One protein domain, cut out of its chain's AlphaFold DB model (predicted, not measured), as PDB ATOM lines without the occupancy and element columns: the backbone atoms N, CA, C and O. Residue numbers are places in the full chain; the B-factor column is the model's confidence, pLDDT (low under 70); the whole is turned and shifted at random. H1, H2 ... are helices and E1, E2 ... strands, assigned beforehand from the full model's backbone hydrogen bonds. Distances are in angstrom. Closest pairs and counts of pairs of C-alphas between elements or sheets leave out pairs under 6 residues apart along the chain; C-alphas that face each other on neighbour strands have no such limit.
ATOM      1  N   THR A  28     157.932 152.574 232.585       97.75
ATOM      2  CA  THR A  28     156.746 151.759 232.267       97.75
ATOM      3  C   THR A  28     157.050 150.270 232.389       97.75
ATOM      4  O   THR A  28     156.224 149.502 232.873       97.75
ATOM      5  N   PHE A  29     158.255 149.878 231.972       98.12
ATOM      6  CA  PHE A  29     158.670 148.482 231.871       98.12
ATOM      7  C   PHE A  29     159.638 148.050 232.981       98.12
ATOM      8  O   PHE A  29     160.143 146.937 232.941       98.12
ATOM      9  N   PHE A  30     159.872 148.884 233.995       98.06
ATOM     10  CA  PHE A  30     160.731 148.544 235.130       98.06
ATOM     11  C   PHE A  30     160.068 148.984 236.431       98.06
ATOM     12  O   PHE A  30     159.842 150.177 236.657       98.06
ATOM     13  N   ALA A  31     159.723 148.028 237.290       97.25
ATOM     14  CA  ALA A  31     159.044 148.319 238.539       97.25
ATOM     15  C   ALA A  31     159.933 149.149 239.467       97.25
ATOM     16  O   ALA A  31     161.109 148.857 239.671       97.25
ATOM     17  N   HIS A  32     159.336 150.157 240.102       95.19
ATOM     18  CA  HIS A  32     160.056 151.020 241.034       95.19
ATOM     19  C   HIS A  32     160.699 150.234 242.188       95.19
ATOM     20  O   HIS A  32     161.820 150.536 242.571       95.19
ATOM     21  N   LYS A  33     160.026 149.192 242.699       93.56
ATOM     22  CA  LYS A  33     160.571 148.327 243.756       93.56
ATOM     23  C   LYS A  33     161.873 147.651 243.305       93.56
ATOM     24  O   LYS A  33     162.878 147.809 243.991       93.56
ATOM     25  N   ALA A  34     161.867 147.002 242.138       94.50
ATOM     26  CA  ALA A  34     163.054 146.373 241.556       94.50
ATOM     27  C   ALA A  34     164.202 147.373 241.386       94.50
ATOM     28  O   ALA A  34     165.331 147.099 241.777       94.50
ATOM     29  N   LEU A  35     163.899 148.580 240.890       94.31
ATOM     30  CA  LEU A  35     164.906 149.625 240.672       94.31
ATOM     31  C   LEU A  35     165.666 149.980 241.959       94.31
ATOM     32  O   LEU A  35     166.827 150.366 241.906       94.31
ATOM     33  N   THR A  36     164.998 149.864 243.107       91.00
ATOM     34  CA  THR A  36     165.536 150.244 244.420       91.00
ATOM     35  C   THR A  36     166.105 149.083 245.235       91.00
ATOM     36  O   THR A  36     166.778 149.334 246.228       91.00
ATOM     37  N   GLN A  37     165.806 147.831 244.873       88.81
ATOM     38  CA  GLN A  37     166.103 146.656 245.710       88.81
ATOM     39  C   GLN A  37     167.003 145.626 245.028       88.81
ATOM     40  O   GLN A  37     167.667 144.860 245.719       88.81
ATOM     41  N   ASP A  38     167.103 145.645 243.698       87.94
ATOM     42  CA  ASP A  38     167.794 144.593 242.949       87.94
ATOM     43  C   ASP A  38     169.255 144.943 242.630       87.94
ATOM     44  O   ASP A  38     169.867 144.319 241.769       87.94
ATOM     45  N   GLY A  39     169.827 145.937 243.314       84.94
ATOM     46  CA  GLY A  39     171.211 146.368 243.080       84.94
ATOM     47  C   GLY A  39     171.423 147.061 241.732       84.94
ATOM     48  O   GLY A  39     172.544 147.148 241.268       84.94
ATOM     49  N   VAL A  40     170.351 147.554 241.105       92.94
ATOM     50  CA  VAL A  40     170.379 148.230 239.793       92.94
ATOM     51  C   VAL A  40     170.962 149.644 239.882       92.94
ATOM     52  O   VAL A  40     171.367 150.229 238.875       92.94
ATOM     53  N   LEU A  41     170.953 150.230 241.079       95.00
ATOM     54  CA  LEU A  41     171.455 151.568 241.346       95.00
ATOM     55  C   LEU A  41     172.504 151.525 242.453       95.00
ATOM     56  O   LEU A  41     172.253 150.967 243.522       95.00
ATOM     57  N   GLU A  42     173.616 152.205 242.216       93.81
ATOM     58  CA  GLU A  42     174.624 152.518 243.218       93.81
ATOM     59  C   GLU A  42     174.327 153.895 243.826       93.81
ATOM     60  O   GLU A  42     174.080 154.871 243.108       93.81
ATOM     61  N   GLU A  43     174.347 153.989 245.156       93.69
ATOM     62  CA  GLU A  43     174.310 155.273 245.853       93.69
ATOM     63  C   GLU A  43     175.675 155.959 245.799       93.69
ATOM     64  O   GLU A  43     176.643 155.481 246.386       93.69
ATOM     65  N   THR A  44     175.744 157.119 245.151       93.88
ATOM     66  CA  THR A  44     176.996 157.867 245.000       93.88
ATOM     67  C   THR A  44     176.749 159.350 244.722       93.88
ATOM     68  O   THR A  44     175.737 159.748 244.133       93.88
ATOM     69  N   ASP A  45     177.704 160.182 245.135       94.38
ATOM     70  CA  ASP A  45     177.759 161.609 244.806       94.38
ATOM     71  C   ASP A  45     178.549 161.891 243.516       94.38
ATOM     72  O   ASP A  45     178.676 163.051 243.102       94.38
ATOM     73  N   ASP A  46     179.044 160.853 242.839       95.88
ATOM     74  CA  ASP A  46     179.764 161.002 241.581       95.88
ATOM     75  C   ASP A  46     178.867 161.563 240.460       95.88
ATOM     76  O   ASP A  46     177.650 161.322 240.398       95.88
ATOM     77  N   PRO A  47     179.432 162.388 239.562       97.06
ATOM     78  CA  PRO A  47     178.655 163.056 238.532       97.06
ATOM     79  C   PRO A  47     178.316 162.112 237.374       97.06
ATOM     80  O   PRO A  47     179.163 161.415 236.828       97.06
ATOM     81  N   CYS A  48     177.078 162.194 236.889       97.31
ATOM     82  CA  CYS A  48     176.650 161.471 235.690       97.31
ATOM     83  C   CYS A  48     177.401 161.927 234.422       97.31
ATOM     84  O   CYS A  48     177.332 163.105 234.049       97.31
ATOM     85  N   SER A  49     177.978 160.991 233.663       95.81
ATOM     86  CA  SER A  49     178.695 161.242 232.401       95.81
ATOM     87  C   SER A  49     177.827 161.927 231.332       95.81
ATOM     88  O   SER A  49     178.322 162.720 230.521       95.81
ATOM     89  N   CYS A  50     176.502 161.726 231.349       95.31
ATOM     90  CA  CYS A  50     175.572 162.434 230.459       95.31
ATOM     91  C   CYS A  50     175.359 163.900 230.850       95.31
ATOM     92  O   CYS A  50     175.634 164.790 230.044       95.31
ATOM     93  N   CYS A  51     174.794 164.146 232.039       97.25
ATOM     94  CA  CYS A  51     174.275 165.466 232.424       97.25
ATOM     95  C   CYS A  51     175.146 166.242 233.410       97.25
ATOM     96  O   CYS A  51     174.791 167.377 233.723       97.25
ATOM     97  N   GLN A  52     176.244 165.647 233.879       97.38
ATOM     98  CA  GLN A  52     177.220 166.249 234.793       97.38
ATOM     99  C   GLN A  52     176.615 166.683 236.138       97.38
ATOM    100  O   GLN A  52     177.120 167.585 236.797       97.38
ATOM    101  N   LYS A  53     175.493 166.070 236.541       97.00
ATOM    102  CA  LYS A  53     174.841 166.325 237.831       97.00
ATOM    103  C   LYS A  53     175.037 165.134 238.757       97.00
ATOM    104  O   LYS A  53     174.737 164.014 238.346       97.00
ATOM    105  N   SER A  54     175.406 165.418 239.998       96.12
ATOM    106  CA  SER A  54     175.337 164.491 241.127       96.12
ATOM    107  C   SER A  54     173.924 164.517 241.700       96.12
ATOM    108  O   SER A  54     173.403 165.583 242.041       96.12
ATOM    109  N   ARG A  55     173.252 163.365 241.712       93.31
ATOM    110  CA  ARG A  55     171.865 163.232 242.198       93.31
ATOM    111  C   ARG A  55     171.693 162.082 243.197       93.31
ATOM    112  O   ARG A  55     170.564 161.661 243.424       93.31
ATOM    113  N   GLY A  56     172.798 161.577 243.744       94.62
ATOM    114  CA  GLY A  56     172.814 160.509 244.741       94.62
ATOM    115  C   GLY A  56     172.770 159.087 244.178       94.62
ATOM    116  O   GLY A  56     172.919 158.157 244.957       94.62
ATOM    117  N   PHE A  57     172.556 158.903 242.868       96.12
ATOM    118  CA  PHE A  57     172.444 157.577 242.255       96.12
ATOM    119  C   PHE A  57     173.054 157.513 240.854       96.12
ATOM    120  O   PHE A  57     172.763 158.377 240.008       96.12
ATOM    121  N   LEU A  58     173.788 156.434 240.589       96.12
ATOM    122  CA  LEU A  58     174.222 155.987 239.264       96.12
ATOM    123  C   LEU A  58     173.703 154.567 238.997       96.12
ATOM    124  O   LEU A  58     173.279 153.868 239.909       96.12
ATOM    125  N   TYR A  59     173.618 154.199 237.723       95.62
ATOM    126  CA  TYR A  59     173.188 152.882 237.264       95.62
ATOM    127  C   TYR A  59     174.347 151.889 237.350       95.62
ATOM    128  O   TYR A  59     175.423 152.174 236.830       95.62
ATOM    129  N   GLU A  60     174.090 150.750 237.987       90.69
ATOM    130  CA  GLU A  60     175.077 149.737 238.371       90.69
ATOM    131  C   GLU A  60     175.043 148.562 237.386       90.69
ATOM    132  O   GLU A  60     174.558 147.471 237.676       90.69
ATOM    133  N   SER A  61     175.473 148.820 236.153       84.75
ATOM    134  CA  SER A  61     175.732 147.786 235.149       84.75
ATOM    135  C   SER A  61     176.579 148.383 234.024       84.75
ATOM    136  O   SER A  61     176.382 149.560 233.689       84.75
ATOM    137  N   PRO A  62     177.460 147.582 233.397       81.69
ATOM    138  CA  PRO A  62     178.213 148.000 232.223       81.69
ATOM    139  C   PRO A  62     177.300 148.589 231.152       81.69
ATOM    140  O   PRO A  62     176.212 148.063 230.880       81.69
ATOM    141  N   ILE A  63     177.749 149.676 230.531       85.69
ATOM    142  CA  ILE A  63     177.078 150.256 229.371       85.69
ATOM    143  C   ILE A  63     177.861 149.822 228.145       85.69
ATOM    144  O   ILE A  63     178.850 150.445 227.767       85.69
ATOM    145  N   LEU A  64     177.388 148.742 227.535       82.19
ATOM    146  CA  LEU A  64     178.047 148.142 226.389       82.19
ATOM    147  C   LEU A  64     177.679 148.862 225.091       82.19
ATOM    148  O   LEU A  64     176.517 149.226 224.864       82.19
ATOM    149  N   ASP A  65     178.664 149.022 224.217       79.75
ATOM    150  CA  ASP A  65     178.464 149.531 222.865       79.75
ATOM    151  C   ASP A  65     177.878 148.467 221.911       79.75
ATOM    152  O   ASP A  65     177.488 147.360 222.302       79.75
ATOM    153  N   GLU A  66     177.777 148.803 220.622       73.75
ATOM    154  CA  GLU A  66     177.274 147.867 219.608       73.75
ATOM    155  C   GLU A  66     178.143 146.604 219.458       73.75
ATOM    156  O   GLU A  66     177.603 145.516 219.200       73.75
ATOM    157  N   ASN A  67     179.451 146.725 219.704       77.44
ATOM    158  CA  ASN A  67     180.439 145.648 219.654       77.44
ATOM    159  C   ASN A  67     180.492 144.832 220.954       77.44
ATOM    160  O   ASN A  67     181.049 143.737 220.958       77.44
ATOM    161  N   GLY A  68     179.846 145.312 222.020       73.69
ATOM    162  CA  GLY A  68     179.882 144.688 223.340       73.69
ATOM    163  C   GLY A  68     181.060 145.152 224.195       73.69
ATOM    164  O   GLY A  68     181.325 144.524 225.217       73.69
ATOM    165  N   ASP A  69     181.747 146.222 223.796       79.00
ATOM    166  CA  ASP A  69     182.829 146.810 224.576       79.00
ATOM    167  C   ASP A  69     182.249 147.687 225.689       79.00
ATOM    168  O   ASP A  69     181.288 148.434 225.478       79.00
ATOM    169  N   ASP A  70     182.838 147.592 226.882       75.12
ATOM    170  CA  ASP A  70     182.436 148.406 228.023       75.12
ATOM    171  C   ASP A  70     182.923 149.850 227.868       75.12
ATOM    172  O   ASP A  70     184.032 150.133 227.399       75.12
ATOM    173  N   HIS A  71     182.079 150.780 228.287       68.94
ATOM    174  CA  HIS A  71     182.412 152.185 228.370       68.94
ATOM    175  C   HIS A  71     182.611 152.571 229.835       68.94
ATOM    176  O   HIS A  71     181.717 152.371 230.650       68.94
ATOM    177  N   ASP A  72     183.701 153.286 230.133       82.25
ATOM    178  CA  ASP A  72     183.893 154.008 231.403       82.25
ATOM    179  C   ASP A  72     182.908 155.204 231.517       82.25
ATOM    180  O   ASP A  72     183.297 156.377 231.603       82.25
ATOM    181  N   ILE A  73     181.597 154.949 231.431       89.12
ATOM    182  CA  ILE A  73     180.529 155.945 231.521       89.12
ATOM    183  C   ILE A  73     179.535 155.570 232.617       89.12
ATOM    184  O   ILE A  73     178.796 154.599 232.536       89.12
ATOM    185  N   PHE A  74     179.440 156.441 233.616       93.56
ATOM    186  CA  PHE A  74     178.531 156.268 234.740       93.56
ATOM    187  C   PHE A  74     177.285 157.128 234.534       93.56
ATOM    188  O   PHE A  74     177.364 158.352 234.363       93.56
ATOM    189  N   ILE A  75     176.108 156.506 234.493       96.75
ATOM    190  CA  ILE A  75     174.871 157.161 234.047       96.75
ATOM    191  C   ILE A  75     173.849 157.211 235.179       96.75
ATOM    192  O   ILE A  75     173.522 156.199 235.777       96.75
ATOM    193  N   CYS A  76     173.273 158.385 235.450       97.06
ATOM    194  CA  CYS A  76     172.178 158.490 236.417       97.06
ATOM    195  C   CYS A  76     170.834 158.016 235.825       97.06
ATOM    196  O   CYS A  76     170.578 158.229 234.631       97.06
ATOM    197  N   PRO A  77     169.904 157.494 236.649       97.19
ATOM    198  CA  PRO A  77     168.636 156.940 236.166       97.19
ATOM    199  C   PRO A  77     167.769 157.961 235.417       97.19
ATOM    200  O   PRO A  77     167.037 157.610 234.493       97.19
ATOM    201  N   TRP A  78     167.876 159.254 235.737       97.94
ATOM    202  CA  TRP A  78     167.148 160.303 235.014       97.94
ATOM    203  C   TRP A  78     167.610 160.475 233.563       97.94
ATOM    204  O   TRP A  78     166.794 160.836 232.720       97.94
ATOM    205  N   CYS A  79     168.894 160.240 233.271       98.06
ATOM    206  CA  CYS A  79     169.421 160.305 231.905       98.06
ATOM    207  C   CYS A  79     169.072 159.074 231.068       98.06
ATOM    208  O   CYS A  79     169.019 159.181 229.841       98.06
ATOM    209  N   ILE A  80     168.814 157.940 231.722       97.81
ATOM    210  CA  ILE A  80     168.179 156.783 231.092       97.81
ATOM    211  C   ILE A  80     166.732 157.165 230.753       97.81
ATOM    212  O   ILE A  80     166.363 157.206 229.584       97.81
ATOM    213  N   ALA A  81     165.946 157.587 231.747       98.06
ATOM    214  CA  ALA A  81     164.519 157.880 231.585       98.06
ATOM    215  C   ALA A  81     164.194 158.934 230.509       98.06
ATOM    216  O   ALA A  81     163.234 158.780 229.750       98.06
ATOM    217  N   ASP A  82     164.980 160.014 230.423       97.56
ATOM    218  CA  ASP A  82     164.770 161.088 229.439       97.56
ATOM    219  C   ASP A  82     165.463 160.844 228.077       97.56
ATOM    220  O   ASP A  82     165.363 161.666 227.151       97.56
ATOM    221  N   GLY A  83     166.144 159.701 227.938       97.31
ATOM    222  CA  GLY A  83     166.832 159.266 226.724       97.31
ATOM    223  C   GLY A  83     168.103 160.053 226.401       97.31
ATOM    224  O   GLY A  83     168.551 160.042 225.251       97.31
ATOM    225  N   LYS A  84     168.693 160.787 227.353       97.31
ATOM    226  CA  LYS A  84     169.982 161.472 227.139       97.31
ATOM    227  C   LYS A  84     171.135 160.506 226.900       97.31
ATOM    228  O   LYS A  84     171.997 160.851 226.093       97.31
ATOM    229  N   LEU A  85     171.140 159.344 227.557       95.62
ATOM    230  CA  LEU A  85     172.105 158.268 227.298       95.62
ATOM    231  C   LEU A  85     172.080 157.886 225.813       95.62
ATOM    232  O   LEU A  85     173.045 158.153 225.092       95.62
ATOM    233  N   ALA A  86     170.920 157.430 225.339       95.19
ATOM    234  CA  ALA A  86     170.697 157.049 223.948       95.19
ATOM    235  C   ALA A  86     171.033 158.167 222.953       95.19
ATOM    236  O   ALA A  86     171.681 157.943 221.933       95.19
ATOM    237  N   LYS A  87     170.658 159.417 223.245       96.12
ATOM    238  CA  LYS A  87     170.943 160.543 222.340       96.12
ATOM    239  C   LYS A  87     172.434 160.846 222.219       96.12
ATOM    240  O   LYS A  87     172.882 161.113 221.098       96.12
ATOM    241  N   LYS A  88     173.157 160.852 223.345       94.44
ATOM    242  CA  LYS A  88     174.563 161.274 223.429       94.44
ATOM    243  C   LYS A  88     175.520 160.181 222.962       94.44
ATOM    244  O   LYS A  88     176.425 160.493 222.198       94.44
ATOM    245  N   TYR A  89     175.293 158.945 223.394       91.62
ATOM    246  CA  TYR A  89     176.217 157.830 223.184       91.62
ATOM    247  C   TYR A  89     175.725 156.808 222.156       91.62
ATOM    248  O   TYR A  89     176.484 155.933 221.780       91.62
ATOM    249  N   LYS A  90     174.485 156.938 221.658       91.94
ATOM    250  CA  LYS A  90     173.872 156.003 220.693       91.94
ATOM    251  C   LYS A  90     173.722 154.569 221.218       91.94
ATOM    252  O   LYS A  90     173.608 153.646 220.426       91.94
ATOM    253  N   VAL A  91     173.633 154.417 222.539       91.81
ATOM    254  CA  VAL A  91     173.489 153.129 223.237       91.81
ATOM    255  C   VAL A  91     172.332 153.160 224.239       91.81
ATOM    256  O   VAL A  91     171.950 154.229 224.730       91.81
ATOM    257  N   GLY A  92     171.773 151.986 224.529       92.50
ATOM    258  CA  GLY A  92     170.821 151.761 225.617       92.50
ATOM    259  C   GLY A  92     171.515 151.505 226.958       92.50
ATOM    260  O   GLY A  92     172.738 151.456 227.025       92.50
ATOM    261  N   ALA A  93     170.736 151.327 228.028       92.56
ATOM    262  CA  ALA A  93     171.278 150.887 229.324       92.56
ATOM    263  C   ALA A  93     171.538 149.369 229.384       92.56
ATOM    264  O   ALA A  93     172.222 148.890 230.279       92.56
ATOM    265  N   HIS A  94     170.946 148.625 228.452       90.69
ATOM    266  CA  HIS A  94     171.083 147.184 228.275       90.69
ATOM    267  C   HIS A  94     170.781 146.832 226.812       90.69
ATOM    268  O   HIS A  94     170.322 147.682 226.037       90.69
ATOM    269  N   ARG A  95     171.007 145.571 226.433       87.00
ATOM    270  CA  ARG A  95     170.655 145.043 225.109       87.00
ATOM    271  C   ARG A  95     169.436 144.135 225.225       87.00
ATOM    272  O   ARG A  95     169.326 143.356 226.161       87.00
ATOM    273  N   ILE A  96     168.536 144.234 224.253       88.19
ATOM    274  CA  ILE A  96     167.463 143.255 224.058       88.19
ATOM    275  C   ILE A  96     167.921 142.295 222.963       88.19
ATOM    276  O   ILE A  96     168.421 142.747 221.927       88.19
ATOM    277  N   ASP A  97     167.752 140.993 223.180       88.06
ATOM    278  CA  ASP A  97     168.083 139.978 222.186       88.06
ATOM    279  C   ASP A  97     167.215 140.111 220.920       88.06
ATOM    280  O   ASP A  97     166.104 140.652 220.929       88.06
ATOM    281  N   MET A  98     167.752 139.653 219.785       86.94
ATOM    282  CA  MET A  98     167.097 139.848 218.489       86.94
ATOM    283  C   MET A  98     165.757 139.117 218.384       86.94
ATOM    284  O   MET A  98     164.845 139.645 217.748       86.94
ATOM    285  N   ASP A  99     165.626 137.947 219.006       87.81
ATOM    286  CA  ASP A  99     164.407 137.141 218.939       87.81
ATOM    287  C   ASP A  99     163.272 137.844 219.693       87.81
ATOM    288  O   ASP A  99     162.175 138.042 219.157       87.81
ATOM    289  N   THR A 100     163.569 138.352 220.890       88.06
ATOM    290  CA  THR A 100     162.685 139.230 221.656       88.06
ATOM    291  C   THR A 100     162.297 140.455 220.840       88.06
ATOM    292  O   THR A 100     161.105 140.739 220.696       88.06
ATOM    293  N   ALA A 101     163.265 141.166 220.255       90.00
ATOM    294  CA  ALA A 101     162.991 142.371 219.473       90.00
ATOM    295  C   ALA A 101     162.065 142.096 218.273       90.00
ATOM    296  O   ALA A 101     161.154 142.882 218.012       90.00
ATOM    297  N   GLN A 102     162.246 140.970 217.576       91.00
ATOM    298  CA  GLN A 102     161.407 140.568 216.439       91.00
ATOM    299  C   GLN A 102     159.987 140.156 216.848       91.00
ATOM    300  O   GLN A 102     159.055 140.291 216.053       91.00
ATOM    301  N   SER A 103     159.794 139.687 218.083       91.50
ATOM    302  CA  SER A 103     158.478 139.285 218.604       91.50
ATOM    303  C   SER A 103     157.566 140.465 218.993       91.50
ATOM    304  O   SER A 103     156.351 140.297 219.166       91.50
ATOM    305  N   VAL A 104     158.121 141.676 219.123       94.00
ATOM    306  CA  VAL A 104     157.389 142.884 219.526       94.00
ATOM    307  C   VAL A 104     156.855 143.629 218.306       94.00
ATOM    308  O   VAL A 104     157.609 144.089 217.455       94.00
ATOM    309  N   THR A 105     155.537 143.836 218.251       94.62
ATOM    310  CA  THR A 105     154.906 144.652 217.194       94.62
ATOM    311  C   THR A 105     154.722 146.112 217.604       94.62
ATOM    312  O   THR A 105     154.596 146.990 216.749       94.62
ATOM    313  N   ASP A 106     154.729 146.399 218.908       94.44
ATOM    314  CA  ASP A 106     154.696 147.760 219.442       94.44
ATOM    315  C   ASP A 106     156.101 148.380 219.442       94.44
ATOM    316  O   ASP A 106     156.847 148.308 220.422       94.44
ATOM    317  N   THR A 107     156.470 148.994 218.319       93.69
ATOM    318  CA  THR A 107     157.810 149.565 218.110       93.69
ATOM    319  C   THR A 107     158.151 150.694 219.081       93.69
ATOM    320  O   THR A 107     159.318 150.862 219.424       93.69
ATOM    321  N   LYS A 108     157.156 151.445 219.573       95.94
ATOM    322  CA  LYS A 108     157.377 152.510 220.566       95.94
ATOM    323  C   LYS A 108     157.681 151.934 221.942       95.94
ATOM    324  O   LYS A 108     158.545 152.455 222.642       95.94
ATOM    325  N   ALA A 109     156.978 150.869 222.324       96.75
ATOM    326  CA  ALA A 109     157.277 150.143 223.551       96.75
ATOM    327  C   ALA A 109     158.675 149.512 223.492       96.75
ATOM    328  O   ALA A 109     159.429 149.623 224.453       96.75
ATOM    329  N   LEU A 110     159.044 148.919 222.349       96.56
ATOM    330  CA  LEU A 110     160.386 148.373 222.144       96.56
ATOM    331  C   LEU A 110     161.469 149.452 222.285       96.56
ATOM    332  O   LEU A 110     162.426 149.261 223.031       96.56
ATOM    333  N   GLU A 111     161.293 150.601 221.625       96.12
ATOM    334  CA  GLU A 111     162.216 151.738 221.729       96.12
ATOM    335  C   GLU A 111     162.344 152.235 223.179       96.12
ATOM    336  O   GLU A 111     163.444 152.534 223.637       96.12
ATOM    337  N   GLU A 112     161.238 152.316 223.927       97.56
ATOM    338  CA  GLU A 112     161.268 152.724 225.334       97.56
ATOM    339  C   GLU A 112     162.087 151.770 226.203       97.56
ATOM    340  O   GLU A 112     162.878 152.239 227.026       97.56
ATOM    341  N   VAL A 113     161.926 150.457 226.023       96.94
ATOM    342  CA  VAL A 113     162.724 149.475 226.767       96.94
ATOM    343  C   VAL A 113     164.200 149.611 226.406       96.94
ATOM    344  O   VAL A 113     165.019 149.826 227.291       96.94
ATOM    345  N   GLN A 114     164.532 149.611 225.115       95.19
ATOM    346  CA  GLN A 114     165.926 149.655 224.660       95.19
ATOM    347  C   GLN A 114     166.646 150.951 225.053       95.19
ATOM    348  O   GLN A 114     167.802 150.927 225.463       95.19
ATOM    349  N   MET A 115     165.979 152.100 224.917       96.25
ATOM    350  CA  MET A 115     166.652 153.405 224.958       96.25
ATOM    351  C   MET A 115     166.380 154.209 226.224       96.25
ATOM    352  O   MET A 115     167.089 155.184 226.492       96.25
ATOM    353  N   ARG A 116     165.322 153.871 226.967       97.62
ATOM    354  CA  ARG A 116     164.836 154.677 228.096       97.62
ATOM    355  C   ARG A 116     164.502 153.866 229.341       97.62
ATOM    356  O   ARG A 116     163.933 154.431 230.273       97.62
ATOM    357  N   THR A 117     164.876 152.589 229.387       97.50
ATOM    358  CA  THR A 117     164.635 151.710 230.536       97.50
ATOM    359  C   THR A 117     165.957 151.104 231.025       97.50
ATOM    360  O   THR A 117     166.786 150.726 230.195       97.50
ATOM    361  N   PRO A 118     166.199 151.038 232.348       96.56
ATOM    362  CA  PRO A 118     167.343 150.327 232.910       96.56
ATOM    363  C   PRO A 118     167.310 148.841 232.538       96.56
ATOM    364  O   PRO A 118     166.238 148.292 232.279       96.56
ATOM    365  N   GLY A 119     168.474 148.198 232.526       94.62
ATOM    366  CA  GLY A 119     168.562 146.740 232.584       94.62
ATOM    367  C   GLY A 119     168.371 146.221 234.008       94.62
ATOM    368  O   GLY A 119     168.172 146.989 234.952       94.62
ATOM    369  N   PHE A 120     168.424 144.903 234.147       93.88
ATOM    370  CA  PHE A 120     168.476 144.196 235.425       93.88
ATOM    371  C   PHE A 120     169.697 143.274 235.423       93.88
ATOM    372  O   PHE A 120     170.289 143.076 234.374       93.88
ATOM    373  N   ILE A 121     170.071 142.740 236.585       90.19
ATOM    374  CA  ILE A 121     171.288 141.933 236.733       90.19
ATOM    375  C   ILE A 121     170.926 140.444 236.666       90.19
ATOM    376  O   ILE A 121     170.269 139.925 237.582       90.19
ATOM    377  N   GLY A 122     171.342 139.791 235.579       90.25
ATOM    378  CA  GLY A 122     171.260 138.344 235.351       90.25
ATOM    379  C   GLY A 122     172.432 137.552 235.953       90.25
ATOM    380  O   GLY A 122     173.498 138.129 236.167       90.25
ATOM    381  N   TRP A 123     172.273 136.243 236.207       91.19
ATOM    382  CA  TRP A 123     173.440 135.341 236.297       91.19
ATOM    383  C   TRP A 123     173.913 134.961 234.895       91.19
ATOM    384  O   TRP A 123     175.102 134.991 234.584       91.19
ATOM    385  N   GLN A 124     172.955 134.644 234.028       89.94
ATOM    386  CA  GLN A 124     173.160 134.468 232.599       89.94
ATOM    387  C   GLN A 124     172.738 135.733 231.843       89.94
ATOM    388  O   GLN A 124     172.294 136.718 232.429       89.94
ATOM    389  N   GLN A 125     172.880 135.709 230.514       87.12
ATOM    390  CA  GLN A 125     172.453 136.820 229.663       87.12
ATOM    391  C   GLN A 125     170.974 137.148 229.906       87.12
ATOM    392  O   GLN A 125     170.106 136.281 229.755       87.12
ATOM    393  N   GLU A 126     170.684 138.411 230.223       90.69
ATOM    394  CA  GLU A 126     169.327 138.846 230.526       90.69
ATOM    395  C   GLU A 126     168.394 138.642 229.335       90.69
ATOM    396  O   GLU A 126     168.700 139.019 228.200       90.69
ATOM    397  N   ARG A 127     167.199 138.120 229.616       92.56
ATOM    398  CA  ARG A 127     166.117 137.999 228.635       92.56
ATOM    399  C   ARG A 127     164.969 138.916 229.006       92.56
ATOM    400  O   ARG A 127     164.346 138.752 230.059       92.56
ATOM    401  N   TRP A 128     164.654 139.867 228.133       96.06
ATOM    402  CA  TRP A 128     163.498 140.730 228.349       96.06
ATOM    403  C   TRP A 128     162.223 140.041 227.871       96.06
ATOM    404  O   TRP A 128     162.046 139.807 226.682       96.06
ATOM    405  N   LEU A 129     161.299 139.721 228.776       96.50
ATOM    406  CA  LEU A 129     160.121 138.941 228.389       96.50
ATOM    407  C   LEU A 129     159.097 139.766 227.599       96.50
ATOM    408  O   LEU A 129     158.875 140.951 227.864       96.50
ATOM    409  N   VAL A 130     158.419 139.113 226.653       95.94
ATOM    410  CA  VAL A 130     157.389 139.703 225.785       95.94
ATOM    411  C   VAL A 130     156.088 138.931 225.932       95.94
ATOM    412  O   VAL A 130     156.076 137.707 225.991       95.94
ATOM    413  N   HIS A 131     154.970 139.653 225.966       95.75
ATOM    414  CA  HIS A 131     153.637 139.058 225.960       95.75
ATOM    415  C   HIS A 131     152.629 140.023 225.331       95.75
ATOM    416  O   HIS A 131     152.772 141.244 225.414       95.75
ATOM    417  N   CYS A 132     151.593 139.503 224.666       95.38
ATOM    418  CA  CYS A 132     150.672 140.318 223.858       95.38
ATOM    419  C   CYS A 132     151.404 141.253 222.859       95.38
ATOM    420  O   CYS A 132     150.984 142.403 222.646       95.38
ATOM    421  N   HIS A 133     152.498 140.761 222.262       94.31
ATOM    422  CA  HIS A 133     153.344 141.464 221.285       94.31
ATOM    423  C   HIS A 133     153.920 142.804 221.784       94.31
ATOM    424  O   HIS A 133     154.086 143.750 221.011       94.31
ATOM    425  N   SER A 134     154.155 142.923 223.091       96.25
ATOM    426  CA  SER A 134     154.730 144.102 223.743       96.25
ATOM    427  C   SER A 134     155.660 143.651 224.872       96.25
ATOM    428  O   SER A 134     155.392 142.600 225.468       96.25
ATOM    429  N   PRO A 135     156.731 144.399 225.180       97.50
ATOM    430  CA  PRO A 135     157.582 144.077 226.314       97.50
ATOM    431  C   PRO A 135     156.766 144.011 227.606       97.50
ATOM    432  O   PRO A 135     155.854 144.809 227.841       97.50
ATOM    433  N   ALA A 136     157.074 143.039 228.452       97.75
ATOM    434  CA  ALA A 136     156.532 142.972 229.797       97.75
ATOM    435  C   ALA A 136     157.330 143.897 230.729       97.75
ATOM    436  O   ALA A 136     158.476 144.249 230.449       97.75
ATOM    437  N   ALA A 137     156.714 144.311 231.834       98.25
ATOM    438  CA  ALA A 137     157.388 145.095 232.858       98.25
ATOM    439  C   ALA A 137     158.148 144.172 233.812       98.25
ATOM    440  O   ALA A 137     157.534 143.283 234.405       98.25
ATOM    441  N   PHE A 138     159.448 144.396 233.979       98.19
ATOM    442  CA  PHE A 138     160.265 143.697 234.962       98.19
ATOM    443  C   PHE A 138     159.830 144.088 236.376       98.19
ATOM    444  O   PHE A 138     159.736 145.276 236.699       98.19
ATOM    445  N   LEU A 139     159.522 143.098 237.211       97.38
ATOM    446  CA  LEU A 139     159.062 143.292 238.586       97.38
ATOM    447  C   LEU A 139     160.160 143.105 239.625       97.38
ATOM    448  O   LEU A 139     159.983 143.582 240.749       97.38
ATOM    449  N   GLY A 140     161.243 142.426 239.257       96.12
ATOM    450  CA  GLY A 140     162.380 142.158 240.123       96.12
ATOM    451  C   GLY A 140     162.840 140.704 240.085       96.12
ATOM    452  O   GLY A 140     162.250 139.858 239.398       96.12
ATOM    453  N   ARG A 141     163.885 140.431 240.862       95.56
ATOM    454  CA  ARG A 141     164.321 139.086 241.238       95.56
ATOM    455  C   ARG A 141     163.515 138.575 242.426       95.56
ATOM    456  O   ARG A 141     163.243 139.320 243.366       95.56
ATOM    457  N   PHE A 142     163.127 137.307 242.379       95.44
ATOM    458  CA  PHE A 142     162.264 136.695 243.387       95.44
ATOM    459  C   PHE A 142     162.722 135.284 243.758       95.44
ATOM    460  O   PHE A 142     163.357 134.585 242.966       95.44
ATOM    461  N   GLY A 143     162.380 134.868 244.977       95.69
ATOM    462  CA  GLY A 143     162.551 133.495 245.447       95.69
ATOM    463  C   GLY A 143     161.234 132.726 245.478       95.69
ATOM    464  O   GLY A 143     160.161 133.263 245.186       95.69
ATOM    465  N   TRP A 144     161.304 131.463 245.900       96.06
ATOM    466  CA  TRP A 144     160.132 130.599 246.056       96.06
ATOM    467  C   TRP A 144     159.046 131.227 246.943       96.06
ATOM    468  O   TRP A 144     157.878 131.257 246.557       96.06
ATOM    469  N   GLU A 145     159.425 131.766 248.107       93.69
ATOM    470  CA  GLU A 145     158.489 132.327 249.099       93.69
ATOM    471  C   GLU A 145     157.651 133.497 248.553       93.69
ATOM    472  O   GLU A 145     156.542 133.782 249.033       93.69
ATOM    473  N   ASP A 146     158.171 134.184 247.536       91.62
ATOM    474  CA  ASP A 146     157.480 135.272 246.865       91.62
ATOM    475  C   ASP A 146     156.512 134.751 245.800       91.62
ATOM    476  O   ASP A 146     155.360 135.192 245.731       91.62
ATOM    477  N   ILE A 147     156.969 133.804 244.972       94.25
ATOM    478  CA  ILE A 147     156.221 133.345 243.796       94.25
ATOM    479  C   ILE A 147     155.202 132.252 244.114       94.25
ATOM    480  O   ILE A 147     154.220 132.124 243.383       94.25
ATOM    481  N   GLU A 148     155.359 131.495 245.206       95.25
ATOM    482  CA  GLU A 148     154.470 130.369 245.547       95.25
ATOM    483  C   GLU A 148     152.994 130.788 245.636       95.25
ATOM    484  O   GLU A 148     152.092 130.020 245.309       95.25
ATOM    485  N   LYS A 149     152.745 132.042 246.026       93.00
ATOM    486  CA  LYS A 149     151.406 132.619 246.215       93.00
ATOM    487  C   LYS A 149     150.714 132.965 244.900       93.00
ATOM    488  O   LYS A 149     149.499 133.127 244.881       93.00
ATOM    489  N   ILE A 150     151.486 133.121 243.829       92.81
ATOM    490  CA  ILE A 150     151.012 133.552 242.511       92.81
ATOM    491  C   ILE A 150     151.338 132.537 241.415       92.81
ATOM    492  O   ILE A 150     151.058 132.794 240.249       92.81
ATOM    493  N   ILE A 151     151.909 131.381 241.767       92.19
ATOM    494  CA  ILE A 151     152.434 130.402 240.809       92.19
ATOM    495  C   ILE A 151     151.378 129.888 239.826       92.19
ATOM    496  O   ILE A 151     151.685 129.674 238.659       92.19
ATOM    497  N   SER A 152     150.118 129.764 240.256       90.69
ATOM    498  CA  SER A 152     149.003 129.378 239.380       90.69
ATOM    499  C   SER A 152     148.713 130.405 238.281       90.69
ATOM    500  O   SER A 152     148.147 130.064 237.245       90.69
ATOM    501  N   ASP A 153     149.102 131.661 238.505       89.81
ATOM    502  CA  ASP A 153     148.877 132.777 237.592       89.81
ATOM    503  C   ASP A 153     150.117 133.114 236.755       89.81
ATOM    504  O   ASP A 153     150.023 133.961 235.861       89.81
ATOM    505  N   ILE A 154     151.242 132.433 236.987       94.25
ATOM    506  CA  ILE A 154     152.481 132.587 236.224       94.25
ATOM    507  C   ILE A 154     152.406 131.785 234.922       94.25
ATOM    508  O   ILE A 154     151.899 130.667 234.869       94.25
ATOM    509  N   GLU A 155     152.905 132.382 233.850       94.75
ATOM    510  CA  GLU A 155     153.235 131.704 232.604       94.75
ATOM    511  C   GLU A 155     154.754 131.560 232.509       94.75
ATOM    512  O   GLU A 155     155.494 132.546 232.528       94.75
ATOM    513  N   PHE A 156     155.215 130.317 232.447       91.00
ATOM    514  CA  PHE A 156     156.623 130.008 232.245       91.00
ATOM    515  C   PHE A 156     156.932 130.139 230.759       91.00
ATOM    516  O   PHE A 156     156.270 129.512 229.932       91.00
ATOM    517  N   VAL A 157     157.915 130.971 230.425       88.06
ATOM    518  CA  VAL A 157     158.285 131.216 229.022       88.06
ATOM    519  C   VAL A 157     159.162 130.106 228.447       88.06
ATOM    520  O   VAL A 157     159.196 129.912 227.233       88.06
ATOM    521  N   ASP A 158     159.848 129.362 229.314       86.44
ATOM    522  CA  ASP A 158     160.661 128.222 228.917       86.44
ATOM    523  C   ASP A 158     159.796 126.974 228.745       86.44
ATOM    524  O   ASP A 158     158.954 126.634 229.583       86.44
ATOM    525  N   SER A 159     160.029 126.271 227.639       84.50
ATOM    526  CA  SER A 159     159.330 125.032 227.300       84.50
ATOM    527  C   SER A 159     159.933 123.790 227.961       84.50
ATOM    528  O   SER A 159     159.332 122.718 227.877       84.50
ATOM    529  N   ASP A 160     161.095 123.912 228.618       88.12
ATOM    530  CA  ASP A 160     161.701 122.814 229.372       88.12
ATOM    531  C   ASP A 160     160.796 122.455 230.568       88.12
ATOM    532  O   ASP A 160     160.508 123.317 231.404       88.12
ATOM    533  N   PRO A 161     160.354 121.191 230.704       86.88
ATOM    534  CA  PRO A 161     159.582 120.749 231.861       86.88
ATOM    535  C   PRO A 161     160.246 121.057 233.210       86.88
ATOM    536  O   PRO A 161     159.540 121.300 234.189       86.88
ATOM    537  N   LYS A 162     161.584 121.085 233.275       87.56
ATOM    538  CA  LYS A 162     162.328 121.454 234.490       87.56
ATOM    539  C   LYS A 162     162.032 122.874 234.941       87.56
ATOM    540  O   LYS A 162     162.035 123.130 236.141       87.56
ATOM    541  N   SER A 163     161.736 123.781 234.012       87.75
ATOM    542  CA  SER A 163     161.430 125.171 234.344       87.75
ATOM    543  C   SER A 163     160.163 125.309 235.186       87.75
ATOM    544  O   SER A 163     160.011 126.302 235.891       87.75
ATOM    545  N   GLN A 164     159.291 124.298 235.150       91.00
ATOM    546  CA  GLN A 164     158.018 124.238 235.870       91.00
ATOM    547  C   GLN A 164     158.040 123.214 237.016       91.00
ATOM    548  O   GLN A 164     157.036 123.039 237.710       91.00
ATOM    549  N   ASP A 165     159.160 122.516 237.220       92.50
ATOM    550  CA  ASP A 165     159.287 121.518 238.275       92.50
ATOM    551  C   ASP A 165     159.300 122.210 239.642       92.50
ATOM    552  O   ASP A 165     160.225 122.937 239.998       92.50
ATOM    553  N   VAL A 166     158.268 121.954 240.446       90.75
ATOM    554  CA  VAL A 166     158.115 122.534 241.786       90.75
ATOM    555  C   VAL A 166     159.306 122.209 242.691       90.75
ATOM    556  O   VAL A 166     159.648 123.016 243.553       90.75
ATOM    557  N   ALA A 167     159.950 121.050 242.524       93.69
ATOM    558  CA  ALA A 167     161.146 120.714 243.293       93.69
ATOM    559  C   ALA A 167     162.312 121.655 242.958       93.69
ATOM    560  O   ALA A 167     163.033 122.058 243.866       93.69
ATOM    561  N   VAL A 168     162.449 122.044 241.687       92.81
ATOM    562  CA  VAL A 168     163.435 123.033 241.229       92.81
ATOM    563  C   VAL A 168     163.046 124.424 241.721       92.81
ATOM    564  O   VAL A 168     163.852 125.092 242.363       92.81
ATOM    565  N   LEU A 169     161.792 124.838 241.525       94.69
ATOM    566  CA  LEU A 169     161.319 126.174 241.908       94.69
ATOM    567  C   LEU A 169     161.454 126.455 243.408       94.69
ATOM    568  O   LEU A 169     161.719 127.586 243.797       94.69
ATOM    569  N   LYS A 170     161.328 125.433 244.259       95.50
ATOM    570  CA  LYS A 170     161.536 125.552 245.711       95.50
ATOM    571  C   LYS A 170     162.962 125.910 246.122       95.50
ATOM    572  O   LYS A 170     163.173 126.255 247.278       95.50
ATOM    573  N   THR A 171     163.924 125.802 245.213       95.12
ATOM    574  CA  THR A 171     165.324 126.165 245.470       95.12
ATOM    575  C   THR A 171     165.649 127.610 245.082       95.12
ATOM    576  O   THR A 171     166.790 128.025 245.239       95.12
ATOM    577  N   LEU A 172     164.668 128.367 244.574       95.88
ATOM    578  CA  LEU A 172     164.848 129.757 244.163       95.88
ATOM    579  C   LEU A 172     164.950 130.703 245.363       95.88
ATOM    580  O   LEU A 172     164.078 130.709 246.237       95.88
ATOM    581  N   GLU A 173     165.933 131.592 245.323       94.50
ATOM    582  CA  GLU A 173     166.169 132.652 246.302       94.50
ATOM    583  C   GLU A 173     166.433 133.975 245.568       94.50
ATOM    584  O   GLU A 173     167.290 134.031 244.694       94.50
ATOM    585  N   ALA A 174     165.746 135.064 245.940       89.81
ATOM    586  CA  ALA A 174     165.768 136.336 245.194       89.81
ATOM    587  C   ALA A 174     167.168 136.960 244.986       89.81
ATOM    588  O   ALA A 174     167.375 137.735 244.054       89.81
ATOM    589  N   GLY A 175     168.118 136.660 245.873       87.19
ATOM    590  CA  GLY A 175     169.518 137.082 245.768       87.19
ATOM    591  C   GLY A 175     170.502 135.915 245.824       87.19
ATOM    592  O   GLY A 175     171.668 136.132 246.143       87.19
ATOM    593  N   GLY A 176     170.026 134.686 245.607       90.00
ATOM    594  CA  GLY A 176     170.846 133.480 245.658       90.00
ATOM    595  C   GLY A 176     171.414 133.092 244.295       90.00
ATOM    596  O   GLY A 176     171.081 133.677 243.265       90.00
ATOM    597  N   ALA A 177     172.244 132.047 244.299       91.31
ATOM    598  CA  ALA A 177     172.854 131.473 243.095       91.31
ATOM    599  C   ALA A 177     171.838 130.822 242.140       91.31
ATOM    600  O   ALA A 177     172.196 130.442 241.038       91.31
ATOM    601  N   HIS A 178     170.583 130.669 242.563       93.50
ATOM    602  CA  HIS A 178     169.468 130.234 241.735       93.50
ATOM    603  C   HIS A 178     168.292 131.160 242.041       93.50
ATOM    604  O   HIS A 178     167.755 131.143 243.149       93.50
ATOM    605  N   THR A 179     167.925 132.010 241.085       94.94
ATOM    606  CA  THR A 179     166.913 133.062 241.260       94.94
ATOM    607  C   THR A 179     165.984 133.107 240.056       94.94
ATOM    608  O   THR A 179     166.314 132.617 238.978       94.94
ATOM    609  N   CYS A 180     164.797 133.690 240.225       95.00
ATOM    610  CA  CYS A 180     163.891 133.932 239.108       95.00
ATOM    611  C   CYS A 180     163.681 135.418 238.840       95.00
ATOM    612  O   CYS A 180     163.757 136.251 239.743       95.00
ATOM    613  N   TYR A 181     163.367 135.727 237.587       96.44
ATOM    614  CA  TYR A 181     163.066 137.064 237.096       96.44
ATOM    615  C   TYR A 181     161.585 137.131 236.764       96.44
ATOM    616  O   TYR A 181     161.105 136.487 235.823       96.44
ATOM    617  N   LEU A 182     160.844 137.905 237.551       97.38
ATOM    618  CA  LEU A 182     159.405 138.038 237.383       97.38
ATOM    619  C   LEU A 182     159.091 139.246 236.507       97.38
ATOM    620  O   LEU A 182     159.577 140.352 236.735       97.38
ATOM    621  N   PHE A 183     158.207 139.047 235.541       98.19
ATOM    622  CA  PHE A 183     157.680 140.095 234.682       98.19
ATOM    623  C   PHE A 183     156.156 140.123 234.745       98.19
ATOM    624  O   PHE A 183     155.501 139.153 235.131       98.19
ATOM    625  N   LYS A 184     155.567 141.237 234.314       97.88
ATOM    626  CA  LYS A 184     154.118 141.381 234.170       97.88
ATOM    627  C   LYS A 184     153.756 142.019 232.844       97.88
ATOM    628  O   LYS A 184     154.222 143.108 232.513       97.88
ATOM    629  N   CYS A 185     152.881 141.368 232.086       97.38
ATOM    630  CA  CYS A 185     152.353 141.943 230.858       97.38
ATOM    631  C   CYS A 185     151.542 143.205 231.175       97.38
ATOM    632  O   CYS A 185     150.542 143.144 231.892       97.38
ATOM    633  N   ILE A 186     151.913 144.339 230.579       96.31
ATOM    634  CA  ILE A 186     151.219 145.618 230.798       96.31
ATOM    635  C   ILE A 186     149.829 145.682 230.142       96.31
ATOM    636  O   ILE A 186     149.051 146.584 230.437       96.31
ATOM    637  N   LYS A 187     149.506 144.732 229.251       96.06
ATOM    638  CA  LYS A 187     148.218 144.670 228.538       96.06
ATOM    639  C   LYS A 187     147.196 143.789 229.255       96.06
ATOM    640  O   LYS A 187     146.067 144.218 229.463       96.06
ATOM    641  N   CYS A 188     147.575 142.564 229.626       96.44
ATOM    642  CA  CYS A 188     146.654 141.586 230.224       96.44
ATOM    643  C   CYS A 188     146.924 141.279 231.705       96.44
ATOM    644  O   CYS A 188     146.177 140.510 232.299       96.44
ATOM    645  N   ASN A 189     147.964 141.863 232.311       96.19
ATOM    646  CA  ASN A 189     148.385 141.632 233.699       96.19
ATOM    647  C   ASN A 189     148.877 140.214 234.035       96.19
ATOM    648  O   ASN A 189     149.127 139.945 235.210       96.19
ATOM    649  N   LYS A 190     149.061 139.333 233.043       97.00
ATOM    650  CA  LYS A 190     149.654 138.003 233.238       97.00
ATOM    651  C   LYS A 190     151.094 138.128 233.748       97.00
ATOM    652  O   LYS A 190     151.845 138.965 233.238       97.00
ATOM    653  N   HIS A 191     151.457 137.318 234.742       97.62
ATOM    654  CA  HIS A 191     152.835 137.219 235.216       97.62
ATOM    655  C   HIS A 191     153.610 136.241 234.341       97.62
ATOM    656  O   HIS A 191     153.079 135.194 233.977       97.62
ATOM    657  N   LEU A 192     154.847 136.590 234.016       97.44
ATOM    658  CA  LEU A 192     155.759 135.767 233.231       97.44
ATOM    659  C   LEU A 192     157.012 135.522 234.060       97.44
ATOM    660  O   LEU A 192     157.434 136.422 234.790       97.44
ATOM    661  N   LEU A 193     157.605 134.343 233.942       96.00
ATOM    662  CA  LEU A 193     158.781 133.990 234.728       96.00
ATOM    663  C   LEU A 193     159.754 133.147 233.916       96.00
ATOM    664  O   LEU A 193     159.352 132.235 233.189       96.00
ATOM    665  N   TYR A 194     161.034 133.435 234.117       95.50
ATOM    666  CA  TYR A 194     162.122 132.491 233.897       95.50
ATOM    667  C   TYR A 194     163.080 132.533 235.086       95.50
ATOM    668  O   TYR A 194     163.019 133.454 235.905       95.50
ATOM    669  N   TRP A 195     163.942 131.535 235.190       94.88
ATOM    670  CA  TRP A 195     164.985 131.467 236.203       94.88
ATOM    671  C   TRP A 195     166.308 131.076 235.564       94.88
ATOM    672  O   TRP A 195     166.331 130.481 234.486       94.88
ATOM    673  N   ASP A 196     167.395 131.426 236.235       93.19
ATOM    674  CA  ASP A 196     168.743 130.991 235.902       93.19
ATOM    675  C   ASP A 196     169.552 130.750 237.185       93.19
ATOM    676  O   ASP A 196     169.072 130.952 238.310       93.19
ATOM    677  N   CYS A 197     170.771 130.255 237.006       91.31
ATOM    678  CA  CYS A 197     171.722 130.045 238.081       91.31
ATOM    679  C   CYS A 197     173.151 130.369 237.628       91.31
ATOM    680  O   CYS A 197     173.434 130.289 236.425       91.31
ATOM    681  N   ASP A 198     174.007 130.703 238.598       88.62
ATOM    682  CA  ASP A 198     175.470 130.863 238.457       88.62
ATOM    683  C   ASP A 198     176.156 129.550 238.021       88.62
ATOM    684  O   ASP A 198     175.746 128.465 238.512       88.62
TER     685      ASP A 198
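This is residues 28 to 198 of the 198 residues of the protein "CbrC family protein" of Parachlamydiaceae bacterium (UniProt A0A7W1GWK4). What does the model look like? Two halves stand side by side: a strongly twisted four-stranded sheet with the short helices H6, H7 and H8 at its end away from the other half, and a half of long loops, the hairpin E1 and E2, and helices H2 to H5. H1 packs on the sheet's edge strand E3. What is it made of? The printed part has 171 residues, mixed in class and under half in named elements, with eight named helices and six named strands in the order H1 E1 E2 H2 H3 H4 H5 E3 H6 E4 H7 H8 E5 E6. The larger sheet, E3 E5 E6 E4, is mixed. The whole is compact, with a radius of gyration of the C-alphas of 16.3 A and spans of 48 by 34 by 28 A.

How do the larger sheet's strands pair? E5, residues 178 to 184, and E6, residues 191 to 197, form an antiparallel hairpin, with N 181 and O 194 2.8 A apart. Edge strand E3, residues 137 to 142, is antiparallel to E5, with N 139 and O 182 2.8 A apart. Edge strand E4, residues 154 to 156, is parallel to E6, with N 155 and O 191 2.8 A apart. Which helices are on it? H1, residues 32 to 37, H6, residues 144 to 147, H7, residues 161 to 164, and H8, residues 166 to 169, only graze it; the closest C-alphas of H1 and E3, Ala 34 and Gly 140, are 4.5 A apart. E3, H6 and E4 form a split strand-helix-strand unit, two strands that run the same way in one sheet without being neighbours, with a helix between them in the chain and E5 and E6 between them in the sheet; its crossover is right-handed. What touches H5? H5, residues 107 to 116, only just touches H2, residues 77 to 81, and H3, residues 84 to 89, with 3 pairs of C-alphas within 8 A each; the closest are Ala 81 and Arg 116, 4.7 A, and Ala 86 and Met 115, 5.5 A. H4, residues 98 to 103, is close to H5 but not clearly touching, with the closest C-alphas, Ala 101 and Leu 110, 7.1 A apart. Where is the other hairpin? E1, residues 41 to 44, and E2, residues 56 to 59, are antiparallel, with N 42 and O 58 2.9 A apart; the closest C-alphas of E2 and H2, Tyr 59 and Pro 77, are 6.2 A apart. In H1 to H5 every O i to N i+4 pair is within hydrogen-bond range; H6, H7 and H8 are too short for such a pair.

Where do the first and last elements lie? H1 begins at C-alpha 32 (160.056, 151.020, 241.034), and E6 ends at C-alpha 197 (171.722, 130.045, 238.081). Which elements are longest? E5 and E6 each measure 20.4 A from first to last C-alpha, E3 14.3 A and H5 13.2 A.

How far does it reach? The two C-alphas farthest apart, Gln 52 and Ala 167, are 49.0 A apart. Which links are long? Those from E1 to E2, E2 to H2 and H5 to E3 are; the printed part has no cut. Where is confidence low? The mean pLDDT of the printed part is 92.8, and one residue, His 71, is under 70.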